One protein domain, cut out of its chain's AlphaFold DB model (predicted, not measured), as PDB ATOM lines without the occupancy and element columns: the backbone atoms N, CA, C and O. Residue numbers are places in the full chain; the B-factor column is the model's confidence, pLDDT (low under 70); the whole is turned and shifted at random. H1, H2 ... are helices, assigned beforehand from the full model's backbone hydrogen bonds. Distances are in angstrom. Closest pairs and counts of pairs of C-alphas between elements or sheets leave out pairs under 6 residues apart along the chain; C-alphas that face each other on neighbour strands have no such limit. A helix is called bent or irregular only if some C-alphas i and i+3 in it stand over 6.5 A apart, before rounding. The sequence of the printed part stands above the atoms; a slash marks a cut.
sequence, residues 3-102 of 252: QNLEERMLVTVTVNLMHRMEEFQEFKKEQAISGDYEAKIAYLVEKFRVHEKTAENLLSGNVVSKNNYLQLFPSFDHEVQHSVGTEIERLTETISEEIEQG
ATOM      1  N   GLN A   3     216.972 173.407 313.411       46.31
ATOM      2  CA  GLN A   3     218.001 173.108 312.391       46.31
ATOM      3  C   GLN A   3     219.425 173.593 312.735       46.31
ATOM      4  O   GLN A   3     220.388 172.934 312.382       46.31
ATOM      5  N   ASN A   4     219.582 174.681 313.499       64.19
ATOM      6  CA  ASN A   4     220.909 175.226 313.823       64.19
ATOM      7  C   ASN A   4     221.690 174.434 314.892       64.19
ATOM      8  O   ASN A   4     222.856 174.750 315.118       64.19
ATOM      9  N   LEU A   5     221.068 173.497 315.620       70.88
ATOM     10  CA  LEU A   5     221.728 172.827 316.749       70.88
ATOM     11  C   LEU A   5     222.623 171.672 316.290       70.88
ATOM     12  O   LEU A   5     223.766 171.584 316.733       70.88
ATOM     13  N   GLU A   6     222.099 170.827 315.405       77.19
ATOM     14  CA  GLU A   6     222.785 169.647 314.869       77.19
ATOM     15  C   GLU A   6     223.982 170.064 314.008       77.19
ATOM     16  O   GLU A   6     225.100 169.637 314.280       77.19
ATOM     17  N   GLU A   7     223.783 171.001 313.071       81.94
ATOM     18  CA  GLU A   7     224.855 171.572 312.241       81.94
ATOM     19  C   GLU A   7     225.959 172.207 313.102       81.94
ATOM     20  O   GLU A   7     227.145 171.942 312.910       81.94
ATOM     21  N   ARG A   8     225.581 173.005 314.113       86.25
ATOM     22  CA  ARG A   8     226.541 173.624 315.040       86.25
ATOM     23  C   ARG A   8     227.333 172.573 315.804       86.25
ATOM     24  O   ARG A   8     228.536 172.747 315.980       86.25
ATOM     25  N   MET A   9     226.667 171.530 316.295       83.75
ATOM     26  CA  MET A   9     227.315 170.464 317.049       83.75
ATOM     27  C   MET A   9     228.317 169.718 316.175       83.75
ATOM     28  O   MET A   9     229.482 169.629 316.559       83.75
ATOM     29  N   LEU A  10     227.880 169.276 314.992       86.69
ATOM     30  CA  LEU A  10     228.709 168.545 314.041       86.69
ATOM     31  C   LEU A  10     229.957 169.353 313.687       86.69
ATOM     32  O   LEU A  10     231.074 168.898 313.907       86.69
ATOM     33  N   VAL A  11     229.770 170.607 313.270       90.62
ATOM     34  CA  VAL A  11     230.884 171.480 312.895       90.62
ATOM     35  C   VAL A  11     231.826 171.692 314.079       90.62
ATOM     36  O   VAL A  11     233.031 171.531 313.918       90.62
ATOM     37  N   THR A  12     231.300 172.021 315.266       89.94
ATOM     38  CA  THR A  12     232.119 172.292 316.462       89.94
ATOM     39  C   THR A  12     232.969 171.082 316.832       89.94
ATOM     40  O   THR A  12     234.154 171.243 317.123       89.94
ATOM     41  N   VAL A  13     232.389 169.881 316.826       87.94
ATOM     42  CA  VAL A  13     233.116 168.640 317.115       87.94
ATOM     43  C   VAL A  13     234.219 168.434 316.083       87.94
ATOM     44  O   VAL A  13     235.394 168.360 316.452       87.94
ATOM     45  N   THR A  14     233.872 168.458 314.798       93.12
ATOM     46  CA  THR A  14     234.816 168.176 313.717       93.12
ATOM     47  C   THR A  14     235.979 169.170 313.685       93.12
ATOM     48  O   THR A  14     237.137 168.753 313.647       93.12
ATOM     49  N   VAL A  15     235.732 170.483 313.795       95.50
ATOM     50  CA  VAL A  15     236.829 171.474 313.786       95.50
ATOM     51  C   VAL A  15     237.713 171.396 315.034       95.50
ATOM     52  O   VAL A  15     238.873 171.796 315.007       95.50
ATOM     53  N   ASN A  16     237.219 170.868 316.157       95.12
ATOM     54  CA  ASN A  16     238.075 170.642 317.323       95.12
ATOM     55  C   ASN A  16     238.928 169.366 317.169       95.12
ATOM     56  O   ASN A  16     240.032 169.298 317.725       95.12
ATOM     57  N   LEU A  17     238.483 168.411 316.349       95.12
ATOM     58  CA  LEU A  17     239.174 167.151 316.064       95.12
ATOM     59  C   LEU A  17     240.036 167.168 314.791       95.12
ATOM     60  O   LEU A  17     240.743 166.201 314.534       95.12
ATOM     61  N   MET A  18     240.099 168.280 314.054       94.56
ATOM     62  CA  MET A  18     240.934 168.412 312.841       94.56
ATOM     63  C   MET A  18     242.435 168.179 313.051       94.56
ATOM     64  O   MET A  18     243.158 167.925 312.097       94.56
ATOM     65  N   HIS A  19     242.909 168.171 314.299       94.12
ATOM     66  CA  HIS A  19     244.260 167.724 314.630       94.12
ATOM     67  C   HIS A  19     244.523 166.253 314.241       94.12
ATOM     68  O   HIS A  19     245.677 165.852 314.131       94.12
ATOM     69  N   ARG A  20     243.483 165.455 313.995       94.12
ATOM     70  CA  ARG A  20     243.593 164.080 313.493       94.12
ATOM     71  C   ARG A  20     243.827 164.002 311.979       94.12
ATOM     72  O   ARG A  20     244.173 162.941 311.477       94.12
ATOM     73  N   MET A  21     243.648 165.105 311.249       94.75
ATOM     74  CA  MET A  21     243.834 165.147 309.797       94.75
ATOM     75  C   MET A  21     245.317 165.289 309.451       94.75
ATOM     76  O   MET A  21     245.991 166.190 309.954       94.75
ATOM     77  N   GLU A  22     245.808 164.451 308.540       94.06
ATOM     78  CA  GLU A  22     247.193 164.515 308.058       94.06
ATOM     79  C   GLU A  22     247.503 165.875 307.413       94.06
ATOM     80  O   GLU A  22     248.463 166.532 307.812       94.06
ATOM     81  N   GLU A  23     246.618 166.368 306.538       93.62
ATOM     82  CA  GLU A  23     246.770 167.680 305.892       93.62
ATOM     83  C   GLU A  23     246.885 168.823 306.913       93.62
ATOM     84  O   GLU A  23     247.683 169.745 306.742       93.62
ATOM     85  N   PHE A  24     246.124 168.770 308.009       95.88
ATOM     86  CA  PHE A  24     246.228 169.782 309.058       95.88
ATOM     87  C   PHE A  24     247.592 169.728 309.761       95.88
ATOM     88  O   PHE A  24     248.180 170.769 310.060       95.88
ATOM     89  N   GLN A  25     248.108 168.526 310.029       95.50
ATOM     90  CA  GLN A  25     249.418 168.357 310.657       95.50
ATOM     91  C   GLN A  25     250.554 168.829 309.746       95.50
ATOM     92  O   GLN A  25     251.523 169.415 310.234       95.50
ATOM     93  N   GLU A  26     250.441 168.610 308.437       96.06
ATOM     94  CA  GLU A  26     251.366 169.157 307.442       96.06
ATOM     95  C   GLU A  26     251.291 170.683 307.403       96.06
ATOM     96  O   GLU A  26     252.308 171.344 307.617       96.06
ATOM     97  N   PHE A  27     250.087 171.247 307.285       95.88
ATOM     98  CA  PHE A  27     249.866 172.692 307.312       95.88
ATOM     99  C   PHE A  27     250.475 173.354 308.554       95.88
ATOM    100  O   PHE A  27     251.186 174.354 308.458       95.88
ATOM    101  N   LYS A  28     250.242 172.783 309.741       96.44
ATOM    102  CA  LYS A  28     250.774 173.304 311.007       96.44
ATOM    103  C   LYS A  28     252.305 173.348 311.013       96.44
ATOM    104  O   LYS A  28     252.886 174.301 311.539       96.44
ATOM    105  N   LYS A  29     252.956 172.337 310.427       95.81
ATOM    106  CA  LYS A  29     254.419 172.276 310.284       95.81
ATOM    107  C   LYS A  29     254.927 173.296 309.268       95.81
ATOM    108  O   LYS A  29     255.886 173.999 309.572       95.81
ATOM    109  N   GLU A  30     254.287 173.397 308.104       95.81
ATOM    110  CA  GLU A  30     254.657 174.337 307.037       95.81
ATOM    111  C   GLU A  30     254.573 175.794 307.499       95.81
ATOM    112  O   GLU A  30     255.485 176.580 307.253       95.81
ATOM    113  N   GLN A  31     253.516 176.132 308.238       93.31
ATOM    114  CA  GLN A  31     253.304 177.470 308.790       93.31
ATOM    115  C   GLN A  31     254.112 177.733 310.073       93.31
ATOM    116  O   GLN A  31     254.037 178.823 310.640       93.31
ATOM    117  N   ALA A  32     254.879 176.745 310.553       94.12
ATOM    118  CA  ALA A  32     255.673 176.814 311.780       94.12
ATOM    119  C   ALA A  32     254.874 177.266 313.025       94.12
ATOM    120  O   ALA A  32     255.393 177.975 313.891       94.12
ATOM    121  N   ILE A  33     253.607 176.844 313.140       92.75
ATOM    122  CA  ILE A  33     252.726 177.224 314.254       92.75
ATOM    123  C   ILE A  33     252.858 176.202 315.388       92.75
ATOM    124  O   ILE A  33     252.529 175.026 315.237       92.75
ATOM    125  N   SER A  34     253.304 176.647 316.565       85.12
ATOM    126  CA  SER A  34     253.484 175.761 317.725       85.12
ATOM    127  C   SER A  34     252.163 175.362 318.393       85.12
ATOM    128  O   SER A  34     252.014 174.233 318.862       85.12
ATOM    129  N   GLY A  35     251.205 176.289 318.457       90.62
ATOM    130  CA  GLY A  35     249.935 176.111 319.157       90.62
ATOM    131  C   GLY A  35     248.866 175.442 318.295       90.62
ATOM    132  O   GLY A  35     248.731 175.722 317.106       90.62
ATOM    133  N   ASP A  36     248.115 174.508 318.881       90.25
ATOM    134  CA  ASP A  36     247.071 173.783 318.148       90.25
ATOM    135  C   ASP A  36     245.844 174.653 317.861       90.25
ATOM    136  O   ASP A  36     245.259 174.570 316.787       90.25
ATOM    137  N   TYR A  37     245.481 175.528 318.797       92.25
ATOM    138  CA  TYR A  37     244.344 176.431 318.644       92.25
ATOM    139  C   TYR A  37     244.586 177.466 317.537       92.25
ATOM    140  O   TYR A  37     243.748 177.650 316.658       92.25
ATOM    141  N   GLU A  38     245.768 178.080 317.533       94.25
ATOM    142  CA  GLU A  38     246.197 179.066 316.545       94.25
ATOM    143  C   GLU A  38     246.313 178.432 315.156       94.25
ATOM    144  O   GLU A  38     245.842 179.003 314.171       94.25
ATOM    145  N   ALA A  39     246.860 177.213 315.079       96.69
ATOM    146  CA  ALA A  39     246.932 176.466 313.829       96.69
ATOM    147  C   ALA A  39     245.534 176.161 313.281       96.69
ATOM    148  O   ALA A  39     245.310 176.282 312.078       96.69
ATOM    149  N   LYS A  40     244.573 175.822 314.153       96.69
ATOM    150  CA  LYS A  40     243.188 175.572 313.743       96.69
ATOM    151  C   LYS A  40     242.517 176.806 313.162       96.69
ATOM    152  O   LYS A  40     241.875 176.715 312.119       96.69
ATOM    153  N   ILE A  41     242.700 177.961 313.797       97.06
ATOM    154  CA  ILE A  41     242.198 179.235 313.273       97.06
ATOM    155  C   ILE A  41     242.813 179.522 311.901       97.06
ATOM    156  O   ILE A  41     242.074 179.757 310.947       97.06
ATOM    157  N   ALA A  42     244.142 179.448 311.787       96.69
ATOM    158  CA  ALA A  42     244.849 179.722 310.539       96.69
ATOM    159  C   ALA A  42     244.401 178.789 309.403       96.69
ATOM    160  O   ALA A  42     244.102 179.257 308.306       96.69
ATOM    161  N   TYR A  43     244.264 177.491 309.681       96.56
ATOM    162  CA  TYR A  43     243.820 176.502 308.699       96.56
ATOM    163  C   TYR A  43     242.412 176.802 308.181       96.56
ATOM    164  O   TYR A  43     242.183 176.821 306.973       96.56
ATOM    165  N   LEU A  44     241.471 177.102 309.081       96.12
ATOM    166  CA  LEU A  44     240.105 177.462 308.704       96.12
ATOM    167  C   LEU A  44     240.082 178.734 307.835       96.12
ATOM    168  O   LEU A  44     239.406 178.772 306.805       96.12
ATOM    169  N   VAL A  45     240.856 179.755 308.206       95.94
ATOM    170  CA  VAL A  45     240.948 181.012 307.448       95.94
ATOM    171  C   VAL A  45     241.552 180.794 306.059       95.94
ATOM    172  O   VAL A  45     241.042 181.317 305.066       95.94
ATOM    173  N   GLU A  46     242.628 180.019 305.962       95.06
ATOM    174  CA  GLU A  46     243.374 179.862 304.716       95.06
ATOM    175  C   GLU A  46     242.692 178.900 303.740       95.06
ATOM    176  O   GLU A  46     242.539 179.230 302.558       95.06
ATOM    177  N   LYS A  47     242.238 177.743 304.235       93.62
ATOM    178  CA  LYS A  47     241.675 176.663 303.413       93.62
ATOM    179  C   LYS A  47     240.192 176.855 303.121       93.62
ATOM    180  O   LYS A  47     239.772 176.671 301.984       93.62
ATOM    181  N   PHE A  48     239.417 177.300 304.110       90.88
ATOM    182  CA  PHE A  48     237.956 177.427 303.997       90.88
ATOM    183  C   PHE A  48     237.482 178.872 303.838       90.88
ATOM    184  O   PHE A  48     236.284 179.120 303.701       90.88
ATOM    185  N   ARG A  49     238.409 179.842 303.821       92.38
ATOM    186  CA  ARG A  49     238.116 181.275 303.626       92.38
ATOM    187  C   ARG A  49     237.098 181.827 304.628       92.38
ATOM    188  O   ARG A  49     236.410 182.808 304.333       92.38
ATOM    189  N   VAL A  50     237.019 181.234 305.821       92.75
ATOM    190  CA  VAL A  50     236.250 181.821 306.918       92.75
ATOM    191  C   VAL A  50     237.013 183.011 307.495       92.75
ATOM    192  O   VAL A  50     238.239 183.046 307.513       92.75
ATOM    193  N   HIS A  51     236.291 184.006 308.001       95.50
ATOM    194  CA  HIS A  51     236.921 185.092 308.749       95.50
ATOM    195  C   HIS A  51     237.513 184.562 310.069       95.50
ATOM    196  O   HIS A  51     236.916 183.688 310.696       95.50
ATOM    197  N   GLU A  52     238.621 185.131 310.549       95.56
ATOM    198  CA  GLU A  52     239.299 184.711 311.791       95.56
ATOM    199  C   GLU A  52     238.329 184.621 312.979       95.56
ATOM    200  O   GLU A  52     238.191 183.582 313.622       95.56
ATOM    201  N   LYS A  53     237.528 185.673 313.185       94.81
ATOM    202  CA  LYS A  53     236.491 185.676 314.227       94.81
ATOM    203  C   LYS A  53     235.443 184.566 314.067       94.81
ATOM    204  O   LYS A  53     234.903 184.066 315.052       94.81
ATOM    205  N   THR A  54     235.130 184.191 312.830       95.25
ATOM    206  CA  THR A  54     234.231 183.070 312.548       95.25
ATOM    207  C   THR A  54     234.897 181.751 312.933       95.25
ATOM    208  O   THR A  54     234.246 180.943 313.582       95.25
ATOM    209  N   ALA A  55     236.183 181.557 312.628       95.88
ATOM    210  CA  ALA A  55     236.934 180.372 313.045       95.88
ATOM    211  C   ALA A  55     236.964 180.216 314.578       95.88
ATOM    212  O   ALA A  55     236.672 179.139 315.098       95.88
ATOM    213  N   GLU A  56     237.201 181.303 315.319       92.88
ATOM    214  CA  GLU A  56     237.100 181.303 316.786       92.88
ATOM    215  C   GLU A  56     235.701 180.906 317.276       92.88
ATOM    216  O   GLU A  56     235.559 180.133 318.228       92.88
ATOM    217  N   ASN A  57     234.653 181.441 316.641       92.69
ATOM    218  CA  ASN A  57     233.266 181.139 316.989       92.69
ATOM    219  C   ASN A  57     232.932 179.661 316.738       92.69
ATOM    220  O   ASN A  57     232.312 179.037 317.596       92.69
ATOM    221  N   LEU A  58     233.399 179.093 315.625       93.25
ATOM    222  CA  LEU A  58     233.240 177.675 315.300       93.25
ATOM    223  C   LEU A  58     233.948 176.781 316.333       93.25
ATOM    224  O   LEU A  58     233.338 175.875 316.892       93.25
ATOM    225  N   LEU A  59     235.203 177.086 316.682       90.75
ATOM    226  CA  LEU A  59     235.972 176.323 317.680       90.75
ATOM    227  C   LEU A  59     235.397 176.412 319.100       90.75
ATOM    228  O   LEU A  59     235.621 175.514 319.921       90.75
ATOM    229  N   SER A  60     234.699 177.506 319.411       86.38
ATOM    230  CA  SER A  60     234.103 177.771 320.723       86.38
ATOM    231  C   SER A  60     232.646 177.321 320.853       86.38
ATOM    232  O   SER A  60     232.096 177.463 321.940       86.38
ATOM    233  N   GLY A  61     232.025 176.784 319.797       85.31
ATOM    234  CA  GLY A  61     230.625 176.343 319.826       85.31
ATOM    235  C   GLY A  61     229.597 177.476 319.713       85.31
ATOM    236  O   GLY A  61     228.415 177.303 320.027       85.31
ATOM    237  N   ASN A  62     230.021 178.670 319.291       85.88
ATOM    238  CA  ASN A  62     229.125 179.799 319.074       85.88
ATOM    239  C   ASN A  62     228.352 179.663 317.759       85.88
ATOM    240  O   ASN A  62     228.836 179.122 316.772       85.88
ATOM    241  N   VAL A  63     227.130 180.202 317.749       86.19
ATOM    242  CA  VAL A  63     226.292 180.220 316.546       86.19
ATOM    243  C   VAL A  63     226.906 181.170 315.521       86.19
ATOM    244  O   VAL A  63     227.189 182.326 315.844       86.19
ATOM    245  N   VAL A  64     227.063 180.697 314.286       87.62
ATOM    246  CA  VAL A  64     227.442 181.509 313.123       87.62
ATOM    247  C   VAL A  64     226.338 181.483 312.059       87.62
ATOM    248  O   VAL A  64     225.304 180.836 312.235       87.62
ATOM    249  N   SER A  65     226.507 182.243 310.974       89.81
ATOM    250  CA  SER A  65     225.548 182.251 309.864       89.81
ATOM    251  C   SER A  65     225.565 180.924 309.099       89.81
ATOM    252  O   SER A  65     226.597 180.259 309.028       89.81
ATOM    253  N   LYS A  66     224.442 180.578 308.454       88.62
ATOM    254  CA  LYS A  66     224.333 179.364 307.627       88.62
ATOM    255  C   LYS A  66     225.432 179.287 306.560       88.62
ATOM    256  O   LYS A  66     226.056 178.249 306.404       88.62
ATOM    257  N   ASN A  67     225.733 180.404 305.896       88.75
ATOM    258  CA  ASN A  67     226.791 180.459 304.879       88.75
ATOM    259  C   ASN A  67     228.167 180.066 305.433       88.75
ATOM    260  O   ASN A  67     228.944 179.445 304.719       88.75
ATOM    261  N   ASN A  68     228.463 180.389 306.696       90.62
ATOM    262  CA  ASN A  68     229.725 179.992 307.316       90.62
ATOM    263  C   ASN A  68     229.767 178.485 307.604       90.62
ATOM    264  O   ASN A  68     230.837 177.898 307.515       90.62
ATOM    265  N   TYR A  69     228.634 177.846 307.921       89.81
ATOM    266  CA  TYR A  69     228.585 176.383 308.024       89.81
ATOM    267  C   TYR A  69     228.756 175.724 306.653       89.81
ATOM    268  O   TYR A  69     229.568 174.813 306.528       89.81
ATOM    269  N   LEU A  70     228.088 176.247 305.619       89.00
ATOM    270  CA  LEU A  70     228.189 175.743 304.242       89.00
ATOM    271  C   LEU A  70     229.601 175.844 303.650       89.00
ATOM    272  O   LEU A  70     229.951 175.059 302.777       89.00
ATOM    273  N   GLN A  71     230.430 176.781 304.123       88.94
ATOM    274  CA  GLN A  71     231.837 176.856 303.713       88.94
ATOM    275  C   GLN A  71     232.648 175.628 304.142       88.94
ATOM    276  O   GLN A  71     233.581 175.261 303.437       88.94
ATOM    277  N   LEU A  72     232.310 175.004 305.275       88.94
ATOM    278  CA  LEU A  72     232.980 173.797 305.770       88.94
ATOM    279  C   LEU A  72     232.243 172.519 305.351       88.94
ATOM    280  O   LEU A  72     232.885 171.525 305.016       88.94
ATOM    281  N   PHE A  73     230.909 172.573 305.371       88.88
ATOM    282  CA  PHE A  73     230.006 171.463 305.087       88.88
ATOM    283  C   PHE A  73     229.042 171.829 303.950       88.88
ATOM    284  O   PHE A  73     227.874 172.143 304.208       88.88
ATOM    285  N   PRO A  74     229.500 171.823 302.684       87.00
ATOM    286  CA  PRO A  74     228.619 172.018 301.538       87.00
ATOM    287  C   PRO A  74     227.456 171.019 301.514       87.00
ATOM    288  O   PRO A  74     226.372 171.373 301.068       87.00
ATOM    289  N   SER A  75     227.628 169.808 302.066       84.12
ATOM    290  CA  SER A  75     226.568 168.788 302.156       84.12
ATOM    291  C   SER A  75     225.325 169.214 302.949       84.12
ATOM    292  O   SER A  75     224.262 168.615 302.784       84.12
ATOM    293  N   PHE A  76     225.410 170.263 303.776       84.88
ATOM    294  CA  PHE A  76     224.227 170.842 304.422       84.88
ATOM    295  C   PHE A  76     223.304 171.570 303.427       84.88
ATOM    296  O   PHE A  76     222.171 171.922 303.772       84.88
ATOM    297  N   ASP A  77     223.751 171.810 302.192       82.50
ATOM    298  CA  ASP A  77     222.896 172.290 301.115       82.50
ATOM    299  C   ASP A  77     222.137 171.131 300.451       82.50
ATOM    300  O   ASP A  77     222.640 170.425 299.580       82.50
ATOM    301  N   HIS A  78     220.880 170.943 300.855       71.38
ATOM    302  CA  HIS A  78     220.004 169.908 300.301       71.38
ATOM    303  C   HIS A  78     219.607 170.138 298.831       71.38
ATOM    304  O   HIS A  78     219.005 169.250 298.224       71.38
ATOM    305  N   GLU A  79     219.898 171.311 298.255       69.62
ATOM    306  CA  GLU A  79     219.587 171.633 296.856       69.62
ATOM    307  C   GLU A  79     220.708 171.223 295.889       69.62
ATOM    308  O   GLU A  79     220.493 171.186 294.674       69.62
ATOM    309  N   VAL A  80     221.887 170.861 296.405       63.19
ATOM    310  CA  VAL A  80     223.060 170.536 295.594       63.19
ATOM    311  C   VAL A  80     223.496 169.095 295.847       63.19
ATOM    312  O   VAL A  80     223.871 168.707 296.950       63.19
ATOM    313  N   GLN A  81     223.478 168.266 294.796       55.16
ATOM    314  CA  GLN A  81     224.089 166.937 294.847       55.16
ATOM    315  C   GLN A  81     225.613 167.081 294.858       55.16
ATOM    316  O   GLN A  81     226.253 167.192 293.811       55.16
ATOM    317  N   HIS A  82     226.195 167.090 296.051       58.62
ATOM    318  CA  HIS A  82     227.637 167.052 296.229       58.62
ATOM    319  C   HIS A  82     228.142 165.608 296.107       58.62
ATOM    320  O   HIS A  82     227.694 164.719 296.824       58.62
ATOM    321  N   SER A  83     229.058 165.364 295.166       49.38
ATOM    322  CA  SER A  83     229.650 164.040 294.917       49.38
ATOM    323  C   SER A  83     230.969 163.802 295.660       49.38
ATOM    324  O   SER A  83     231.472 162.680 295.651       49.38
ATOM    325  N   VAL A  84     231.543 164.837 296.282       56.16
ATOM    326  CA  VAL A  84     232.819 164.781 297.007       56.16
ATOM    327  C   VAL A  84     232.697 165.639 298.261       56.16
ATOM    328  O   VAL A  84     232.509 166.850 298.146       56.16
ATOM    329  N   GLY A  85     232.795 165.014 299.438       64.56
ATOM    330  CA  GLY A  85     232.857 165.736 300.706       64.56
ATOM    331  C   GLY A  85     234.199 166.451 300.881       64.56
ATOM    332  O   GLY A  85     235.225 165.976 300.384       64.56
ATOM    333  N   THR A  86     234.212 167.590 301.573       80.88
ATOM    334  CA  THR A  86     235.449 168.279 301.982       80.88
ATOM    335  C   THR A  86     236.300 167.385 302.892       80.88
ATOM    336  O   THR A  86     235.831 166.382 303.432       80.88
ATOM    337  N   GLU A  87     237.568 167.728 303.115       87.19
ATOM    338  CA  GLU A  87     238.417 167.006 304.072       87.19
ATOM    339  C   GLU A  87     237.834 167.005 305.493       87.19
ATOM    340  O   GLU A  87     238.000 166.037 306.235       87.19
ATOM    341  N   ILE A  88     237.116 168.070 305.859       89.31
ATOM    342  CA  ILE A  88     236.408 168.189 307.137       89.31
ATOM    343  C   ILE A  88     235.173 167.272 307.163       89.31
ATOM    344  O   ILE A  88     234.901 166.635 308.182       89.31
ATOM    345  N   GLU A  89     234.446 167.136 306.054       88.31
ATOM    346  CA  GLU A  89     233.336 166.179 305.948       88.31
ATOM    347  C   GLU A  89     233.832 164.731 306.033       88.31
ATOM    348  O   GLU A  89     233.281 163.953 306.807       88.31
ATOM    349  N   ARG A  90     234.947 164.396 305.370       89.69
ATOM    350  CA  ARG A  90     235.580 163.069 305.497       89.69
ATOM    351  C   ARG A  90     236.010 162.761 306.931       89.69
ATOM    352  O   ARG A  90     235.778 161.660 307.418       89.69
ATOM    353  N   LEU A  91     236.585 163.736 307.642       92.38
ATOM    354  CA  LEU A  91     236.887 163.574 309.068       92.38
ATOM    355  C   LEU A  91     235.613 163.296 309.882       92.38
ATOM    356  O   LEU A  91     235.634 162.489 310.807       92.38
ATOM    357  N   THR A  92     234.509 163.962 309.548       91.19
ATOM    358  CA  THR A  92     233.223 163.770 310.231       91.19
ATOM    359  C   THR A  92     232.685 162.356 310.031       91.19
ATOM    360  O   THR A  92     232.208 161.749 310.990       91.19
ATOM    361  N   GLU A  93     232.801 161.815 308.818       88.50
ATOM    362  CA  GLU A  93     232.462 160.420 308.514       88.50
ATOM    363  C   GLU A  93     233.318 159.462 309.351       88.50
ATOM    364  O   GLU A  93     232.767 158.622 310.057       88.50
ATOM    365  N   THR A  94     234.642 159.660 309.394       91.31
ATOM    366  CA  THR A  94     235.549 158.838 310.217       91.31
ATOM    367  C   THR A  94     235.183 158.872 311.705       91.31
ATOM    368  O   THR A  94     235.099 157.825 312.342       91.31
ATOM    369  N   ILE A  95     234.917 160.056 312.269       87.06
ATOM    370  CA  ILE A  95     234.493 160.190 313.675       87.06
ATOM    371  C   ILE A  95     233.179 159.437 313.915       87.06
ATOM    372  O   ILE A  95     233.023 158.781 314.943       87.06
ATOM    373  N   SER A  96     232.235 159.530 312.975       86.94
ATOM    374  CA  SER A  96     230.931 158.870 313.085       86.94
ATOM    375  C   SER A  96     231.079 157.347 313.069       86.94
ATOM    376  O   SER A  96     230.541 156.678 313.947       86.94
ATOM    377  N   GLU A  97     231.875 156.807 312.144       85.44
ATOM    378  CA  GLU A  97     232.171 155.372 312.065       85.44
ATOM    379  C   GLU A  97     232.870 154.851 313.331       85.44
ATOM    380  O   GLU A  97     232.512 153.793 313.848       85.44
ATOM    381  N   GLU A  98     233.837 155.595 313.877       83.38
ATOM    382  CA  GLU A  98     234.518 155.233 315.126       83.38
ATOM    383  C   GLU A  98     233.547 155.176 316.318       83.38
ATOM    384  O   GLU A  98     233.640 154.268 317.148       83.38
ATOM    385  N   ILE A  99     232.596 156.113 316.399       78.31
ATOM    386  CA  ILE A  99     231.548 156.106 317.430       78.31
ATOM    387  C   ILE A  99     230.622 154.900 317.249       78.31
ATOM    388  O   ILE A  99     230.324 154.217 318.230       78.31
ATOM    389  N   GLU A 100     230.186 154.611 316.020       77.94
ATOM    390  CA  GLU A 100     229.332 153.454 315.717       77.94
ATOM    391  C   GLU A 100     230.009 152.124 316.070       77.94
ATOM    392  O   GLU A 100     229.358 151.193 316.544       77.94
ATOM    393  N   GLN A 101     231.330 152.053 315.903       92.56
ATOM    394  CA  GLN A 101     232.150 150.905 316.292       92.56
ATOM    395  C   GLN A 101     232.440 150.842 317.800       92.56
ATOM    396  O   GLN A 101     233.039 149.871 318.266       92.56
ATOM    397  N   GLY A 102     232.012 151.840 318.577       80.81
ATOM    398  CA  GLY A 102     232.194 151.874 320.026       80.81
ATOM    399  C   GLY A 102     233.611 152.240 320.467       80.81
ATOM    400  O   GLY A 102     234.043 151.796 321.529       80.81
TER     401      GLY A 102
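What this domain is: This is residues 3 to 102 of the 252 residues of an uncharacterized protein of Streptococcus suis (UniProt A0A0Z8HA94). One long helix, H1, runs through the middle of a small helical body, with H3, H4 and H5 packed along one side of it and H6 crossing it on the other. H2 follows the last residues of H1 and packs across H3, while residues 97 to 102, of which 97 to 100 belong to H6, stick out from the body. The printed part has 100 residues with six named helices, H1 to H6 in chain order, and no named strand; its class is all helix, with mostly crossed packing. It is compact, with a radius of gyration of the C-alphas of 13.3 A, and spans 38 by 32 by 24 A.

Where its parts are: H1, residues 3 to 20, is the longest helix, 27.2 A from C-alpha 3 at (218.001, 173.108, 312.391) to C-alpha 20 at (243.593, 164.080, 313.493). It is irregular: C-alphas 16 and 19 are 7.3 A apart. H2 is residues 22 to 30, 12.4 A long, and H3 is residues 36 to 48, 17.2 A long. H4 is residues 52 to 59, 10.8 A long, and H5 is residues 66 to 72, 10.5 A long. H6, residues 87 to 100, is 20.0 A long and ends with C-alpha 100 at (229.332, 153.454, 315.717).

How they stand to each other: H1 is the hub and touches H3, H4, H5 and H6. With residues 10 to 18 alone it touches H6, about perpendicular at 84 degrees, the closest C-alphas being those of Thr 14 and Thr 92, 5.8 A apart. With residues 8 to 16 alone it touches H4, also about perpendicular at 84 degrees; the closest C-alphas are those of Thr 12 and Leu 58, 5.6 A apart. H5 touches residues 7 to 11 of H1 alone at a shallow tilt of 26 degrees, the same way, with the C-alphas of Val 11 and Tyr 69 closest at 7.3 A. H3 touches residues 15 to 19 of H1 alone at a steep tilt of 65 degrees, opposite ways; the C-alphas of His 19 and Asp 36 are closest at 7.5 A. H3 touches H4 at a steep tilt of 65 degrees, opposite ways, with the C-alphas of Ile 41 and Ala 55 closest at 5.4 A. H2 touches H3, about perpendicular at 76 degrees, the C-alphas of Lys 28 and Ala 39 being closest at 5.7 A. H4 and H6 are apart. Every O i to N i+4 pair is within hydrogen-bond range in H2, H3, H4 and H6, against 11 of 14 in H1 and 2 of 3 in H5.

The domain as a whole: The two C-alphas farthest apart are those of Ser 34 and Glu 79, at 40.0 A. The printed part has no cut, and the link from H5 to H6, residues 73 to 86, is long. The mean pLDDT of the printed part is 87.3; residues 3 to 4 and 79 to 85 are under 70.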